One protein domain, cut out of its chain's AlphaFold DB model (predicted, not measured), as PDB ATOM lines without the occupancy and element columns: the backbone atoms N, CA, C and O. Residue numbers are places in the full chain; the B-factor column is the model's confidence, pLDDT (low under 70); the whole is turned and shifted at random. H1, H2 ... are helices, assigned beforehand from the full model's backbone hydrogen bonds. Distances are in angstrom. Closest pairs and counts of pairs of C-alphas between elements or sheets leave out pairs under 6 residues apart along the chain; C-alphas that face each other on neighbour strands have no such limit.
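What this domain is: This is residues 2 to 47 of the 420 residues of the protein "Hypothetical protein" of Lotharella oceanica (UniProt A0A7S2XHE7). Two straight helices, H2 and H1, are the arms of a wide, open V, and the link of residues 21 to 27 makes its tip. The arms do not fold back on each other, and there is no core. The printed part has 46 residues with two named helices, H1 then H2, and no named strand; the class is all helix. The whole is extended, with a radius of gyration of the C-alphas of 17.5 A and spans of 54 by 22 by 9 A.

Where its parts are: H2, residues 28 to 47, is the longest helix, 28.2 A from C-alpha 28 at (-16.129, 12.472, -2.986) to C-alpha 47 at (-39.396, 0.353, -13.388). H1, residues 2 to 20, measures 26.2 A and begins with C-alpha 2 at (-15.359, 14.426, 32.636).

How they stand to each other: H2 and H1 are apart, with no C-alpha of the one within 8 A of the other. A short link of 7 residues joins them. In H1 and H2 every O i to N i+4 pair is within hydrogen-bond range.

The domain as a whole: The two C-alphas farthest apart, those of Lys 2 and Leu 45, are 54.1 A apart. Residues 2 to 47 stand free. The printed part has no cut. The model's pLDDT is under 70 at residues 2 to 4, 15 and 17 to 28.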
ATOM      1  N   LYS A   2     -16.675  14.760  33.241       66.25
ATOM      2  CA  LYS A   2     -15.359  14.426  32.636       66.25
ATOM      3  C   LYS A   2     -15.388  13.265  31.624       66.25
ATOM      4  O   LYS A   2     -14.591  13.260  30.700       66.25
ATOM      5  N   PHE A   3     -16.301  12.307  31.792       64.94
ATOM      6  CA  PHE A   3     -16.448  11.163  30.884       64.94
ATOM      7  C   PHE A   3     -17.131  11.532  29.555       64.94
ATOM      8  O   PHE A   3     -16.641  11.139  28.506       64.94
ATOM      9  N   LEU A   4     -18.192  12.352  29.597       64.31
ATOM     10  CA  LEU A   4     -18.863  12.858  28.388       64.31
ATOM     11  C   LEU A   4     -17.926  13.742  27.561       64.31
ATOM     12  O   LEU A   4     -17.785  13.523  26.370       64.31
ATOM     13  N   LYS A   5     -17.192  14.651  28.216       75.81
ATOM     14  CA  LYS A   5     -16.222  15.511  27.529       75.81
ATOM     15  C   LYS A   5     -15.104  14.710  26.851       75.81
ATOM     16  O   LYS A   5     -14.647  15.065  25.776       75.81
ATOM     17  N   LYS A   6     -14.690  13.595  27.463       78.88
ATOM     18  CA  LYS A   6     -13.699  12.684  26.880       78.88
ATOM     19  C   LYS A   6     -14.258  11.907  25.682       78.88
ATOM     20  O   LYS A   6     -13.492  11.621  24.774       78.88
ATOM     21  N   GLN A   7     -15.550  11.571  25.678       72.00
ATOM     22  CA  GLN A   7     -16.199  10.966  24.511       72.00
ATOM     23  C   GLN A   7     -16.378  11.968  23.371       72.00
ATOM     24  O   GLN A   7     -16.087  11.618  22.236       72.00
ATOM     25  N   GLU A   8     -16.769  13.209  23.662       75.06
ATOM     26  CA  GLU A   8     -16.862  14.277  22.656       75.06
ATOM     27  C   GLU A   8     -15.491  14.580  22.035       75.06
ATOM     28  O   GLU A   8     -15.366  14.626  20.818       75.06
ATOM     29  N   GLU A   9     -14.432  14.680  22.846       81.44
ATOM     30  CA  GLU A   9     -13.052  14.860  22.362       81.44
ATOM     31  C   GLU A   9     -12.505  13.639  21.603       81.44
ATOM     32  O   GLU A   9     -11.512  13.756  20.883       81.44
ATOM     33  N   GLN A  10     -13.079  12.454  21.813       78.06
ATOM     34  CA  GLN A  10     -12.702  11.240  21.091       78.06
ATOM     35  C   GLN A  10     -13.439  11.162  19.751       78.06
ATOM     36  O   GLN A  10     -12.809  10.872  18.745       78.06
ATOM     37  N   GLN A  11     -14.722  11.529  19.718       73.69
ATOM     38  CA  GLN A  11     -15.496  11.663  18.483       73.69
ATOM     39  C   GLN A  11     -14.959  12.787  17.594       73.69
ATOM     40  O   GLN A  11     -14.817  12.585  16.396       73.69
ATOM     41  N   GLN A  12     -14.584  13.932  18.173       76.44
ATOM     42  CA  GLN A  12     -13.946  15.024  17.433       76.44
ATOM     43  C   GLN A  12     -12.590  14.610  16.869       76.44
ATOM     44  O   GLN A  12     -12.317  14.900  15.716       76.44
ATOM     45  N   ARG A  13     -11.770  13.871  17.627       77.44
ATOM     46  CA  ARG A  13     -10.499  13.348  17.104       77.44
ATOM     47  C   ARG A  13     -10.685  12.295  16.025       77.44
ATOM     48  O   ARG A  13      -9.948  12.317  15.057       77.44
ATOM     49  N   GLU A  14     -11.665  11.407  16.156       71.62
ATOM     50  CA  GLU A  14     -11.991  10.433  15.107       71.62
ATOM     51  C   GLU A  14     -12.541  11.121  13.847       71.62
ATOM     52  O   GLU A  14     -12.262  10.679  12.735       71.62
ATOM     53  N   GLN A  15     -13.292  12.213  14.003       63.09
ATOM     54  CA  GLN A  15     -13.806  13.022  12.900       63.09
ATOM     55  C   GLN A  15     -12.683  13.825  12.222       63.09
ATOM     56  O   GLN A  15     -12.551  13.765  11.004       63.09
ATOM     57  N   GLU A  16     -11.802  14.458  12.998       70.75
ATOM     58  CA  GLU A  16     -10.598  15.145  12.513       70.75
ATOM     59  C   GLU A  16      -9.601  14.171  11.865       70.75
ATOM     60  O   GLU A  16      -8.994  14.501  10.853       70.75
ATOM     61  N   GLU A  17      -9.434  12.956  12.396       68.69
ATOM     62  CA  GLU A  17      -8.598  11.911  11.793       68.69
ATOM     63  C   GLU A  17      -9.200  11.401  10.478       68.69
ATOM     64  O   GLU A  17      -8.455  11.153   9.533       68.69
ATOM     65  N   ARG A  18     -10.532  11.293  10.368       60.38
ATOM     66  CA  ARG A  18     -11.219  10.956   9.108       60.38
ATOM     67  C   ARG A  18     -11.087  12.057   8.056       60.38
ATOM     68  O   ARG A  18     -10.902  11.747   6.882       60.38
ATOM     69  N   GLU A  19     -11.138  13.319   8.475       59.19
ATOM     70  CA  GLU A  19     -10.917  14.486   7.613       59.19
ATOM     71  C   GLU A  19      -9.441  14.605   7.181       59.19
ATOM     72  O   GLU A  19      -9.153  14.872   6.015       59.19
ATOM     73  N   GLN A  20      -8.488  14.331   8.082       59.84
ATOM     74  CA  GLN A  20      -7.045  14.372   7.803       59.84
ATOM     75  C   GLN A  20      -6.535  13.164   7.005       59.84
ATOM     76  O   GLN A  20      -5.536  13.288   6.296       59.84
ATOM     77  N   GLN A  21      -7.204  12.007   7.075       56.12
ATOM     78  CA  GLN A  21      -6.856  10.817   6.286       56.12
ATOM     79  C   GLN A  21      -7.203  10.944   4.792       56.12
ATOM     80  O   GLN A  21      -6.867  10.043   4.027       56.12
ATOM     81  N   GLY A  22      -7.825  12.045   4.347       50.16
ATOM     82  CA  GLY A  22      -7.999  12.337   2.918       50.16
ATOM     83  C   GLY A  22      -8.816  11.289   2.156       50.16
ATOM     84  O   GLY A  22      -8.667  11.159   0.945       50.16
ATOM     85  N   ILE A  23      -9.663  10.527   2.856       53.97
ATOM     86  CA  ILE A  23     -10.492   9.469   2.257       53.97
ATOM     87  C   ILE A  23     -11.666  10.073   1.469       53.97
ATOM     88  O   ILE A  23     -12.147   9.464   0.520       53.97
ATOM     89  N   TYR A  24     -12.056  11.310   1.779       54.00
ATOM     90  CA  TYR A  24     -13.001  12.088   0.986       54.00
ATOM     91  C   TYR A  24     -12.293  13.353   0.496       54.00
ATOM     92  O   TYR A  24     -12.233  14.366   1.190       54.00
ATOM     93  N   GLY A  25     -11.701  13.288  -0.698       56.84
ATOM     94  CA  GLY A  25     -11.285  14.497  -1.409       56.84
ATOM     95  C   GLY A  25     -12.499  15.400  -1.698       56.84
ATOM     96  O   GLY A  25     -13.636  14.936  -1.609       56.84
ATOM     97  N   PRO A  26     -12.300  16.665  -2.106       59.91
ATOM     98  CA  PRO A  26     -13.393  17.604  -2.409       59.91
ATOM     99  C   PRO A  26     -14.386  17.110  -3.483       59.91
ATOM    100  O   PRO A  26     -15.467  17.675  -3.616       59.91
ATOM    101  N   ASN A  27     -14.050  16.036  -4.205       62.56
ATOM    102  CA  ASN A  27     -14.912  15.388  -5.190       62.56
ATOM    103  C   ASN A  27     -15.762  14.240  -4.630       62.56
ATOM    104  O   ASN A  27     -16.726  13.863  -5.272       62.56
ATOM    105  N   ALA A  28     -15.482  13.703  -3.441       64.81
ATOM    106  CA  ALA A  28     -16.129  12.472  -2.986       64.81
ATOM    107  C   ALA A  28     -17.622  12.659  -2.637       64.81
ATOM    108  O   ALA A  28     -18.438  11.800  -2.939       64.81
ATOM    109  N   ALA A  29     -18.011  13.825  -2.108       70.25
ATOM    110  CA  ALA A  29     -19.428  14.166  -1.938       70.25
ATOM    111  C   ALA A  29     -20.149  14.376  -3.286       70.25
ATOM    112  O   ALA A  29     -21.334  14.072  -3.415       70.25
ATOM    113  N   ALA A  30     -19.436  14.884  -4.298       73.19
ATOM    114  CA  ALA A  30     -19.967  15.030  -5.651       73.19
ATOM    115  C   ALA A  30     -20.084  13.670  -6.362       73.19
ATOM    116  O   ALA A  30     -21.060  13.435  -7.071       73.19
ATOM    117  N   ASP A  31     -19.135  12.764  -6.125       76.06
ATOM    118  CA  ASP A  31     -19.142  11.394  -6.633       76.06
ATOM    119  C   ASP A  31     -20.284  10.580  -6.000       76.06
ATOM    120  O   ASP A  31     -21.015   9.907  -6.725       76.06
ATOM    121  N   ASP A  32     -20.526  10.719  -4.691       79.88
ATOM    122  CA  ASP A  32     -21.657  10.087  -3.994       79.88
ATOM    123  C   ASP A  32     -23.013  10.616  -4.497       79.88
ATOM    124  O   ASP A  32     -23.945   9.840  -4.747       79.88
ATOM    125  N   ALA A  33     -23.133  11.932  -4.705       79.88
ATOM    126  CA  ALA A  33     -24.339  12.544  -5.264       79.88
ATOM    127  C   ALA A  33     -24.589  12.090  -6.710       79.88
ATOM    128  O   ALA A  33     -25.716  11.746  -7.072       79.88
ATOM    129  N   ARG A  34     -23.531  12.022  -7.529       84.25
ATOM    130  CA  ARG A  34     -23.598  11.511  -8.902       84.25
ATOM    131  C   ARG A  34     -23.964  10.031  -8.930       84.25
ATOM    132  O   ARG A  34     -24.805   9.640  -9.731       84.25
ATOM    133  N   SER A  35     -23.377   9.219  -8.054       86.88
ATOM    134  CA  SER A  35     -23.706   7.797  -7.933       86.88
ATOM    135  C   SER A  35     -25.165   7.603  -7.527       86.88
ATOM    136  O   SER A  35     -25.844   6.749  -8.088       86.88
ATOM    137  N   SER A  36     -25.669   8.420  -6.601       88.31
ATOM    138  CA  SER A  36     -27.072   8.381  -6.172       88.31
ATOM    139  C   SER A  36     -28.024   8.790  -7.300       88.31
ATOM    140  O   SER A  36     -29.042   8.138  -7.513       88.31
ATOM    141  N   PHE A  37     -27.675   9.827  -8.069       89.81
ATOM    142  CA  PHE A  37     -28.439  10.248  -9.246       89.81
ATOM    143  C   PHE A  37     -28.491   9.155 -10.324       89.81
ATOM    144  O   PHE A  37     -29.575   8.798 -10.777       89.81
ATOM    145  N   LEU A  38     -27.339   8.582 -10.694       90.75
ATOM    146  CA  LEU A  38     -27.260   7.502 -11.684       90.75
ATOM    147  C   LEU A  38     -28.014   6.251 -11.222       90.75
ATOM    148  O   LEU A  38     -28.666   5.591 -12.025       90.75
ATOM    149  N   TRP A  39     -27.961   5.943  -9.925       92.56
ATOM    150  CA  TRP A  39     -28.715   4.838  -9.349       92.56
ATOM    151  C   TRP A  39     -30.226   5.071  -9.431       92.56
ATOM    152  O   TRP A  39     -30.958   4.177  -9.845       92.56
ATOM    153  N   ASN A  40     -30.697   6.280  -9.120       92.69
ATOM    154  CA  ASN A  40     -32.109   6.630  -9.275       92.69
ATOM    155  C   ASN A  40     -32.551   6.557 -10.741       92.69
ATOM    156  O   ASN A  40     -33.615   6.016 -11.027       92.69
ATOM    157  N   GLN A  41     -31.719   7.024 -11.676       92.44
ATOM    158  CA  GLN A  41     -31.995   6.904 -13.108       92.44
ATOM    159  C   GLN A  41     -32.097   5.434 -13.542       92.44
ATOM    160  O   GLN A  41     -33.031   5.061 -14.247       92.44
ATOM    161  N   PHE A  42     -31.179   4.583 -13.079       93.00
ATOM    162  CA  PHE A  42     -31.221   3.144 -13.329       93.00
ATOM    163  C   PHE A  42     -32.501   2.493 -12.779       93.00
ATOM    164  O   PHE A  42     -33.139   1.706 -13.480       93.00
ATOM    165  N   LEU A  43     -32.910   2.836 -11.552       93.56
ATOM    166  CA  LEU A  43     -34.149   2.330 -10.955       93.56
ATOM    167  C   LEU A  43     -35.383   2.778 -11.745       93.56
ATOM    168  O   LEU A  43     -36.259   1.962 -12.012       93.56
ATOM    169  N   ASN A  44     -35.426   4.040 -12.170       94.62
ATOM    170  CA  ASN A  44     -36.512   4.586 -12.980       94.62
ATOM    171  C   ASN A  44     -36.636   3.856 -14.325       94.62
ATOM    172  O   ASN A  44     -37.721   3.396 -14.672       94.62
ATOM    173  N   LEU A  45     -35.523   3.651 -15.035       94.38
ATOM    174  CA  LEU A  45     -35.502   2.869 -16.277       94.38
ATOM    175  C   LEU A  45     -35.932   1.414 -16.049       94.38
ATOM    176  O   LEU A  45     -36.708   0.866 -16.829       94.38
ATOM    177  N   THR A  46     -35.480   0.796 -14.956       93.06
ATOM    178  CA  THR A  46     -35.867  -0.576 -14.601       93.06
ATOM    179  C   THR A  46     -37.366  -0.679 -14.323       93.06
ATOM    180  O   THR A  46     -37.997  -1.639 -14.757       93.06
ATOM    181  N   ASN A  47     -37.958   0.314 -13.654       93.56
ATOM    182  CA  ASN A  47     -39.396   0.353 -13.388       93.56
ATOM    183  C   ASN A  47     -40.214   0.474 -14.680       93.56
ATOM    184  O   ASN A  47     -41.201  -0.246 -14.835       93.56
TER     185      ASN A  47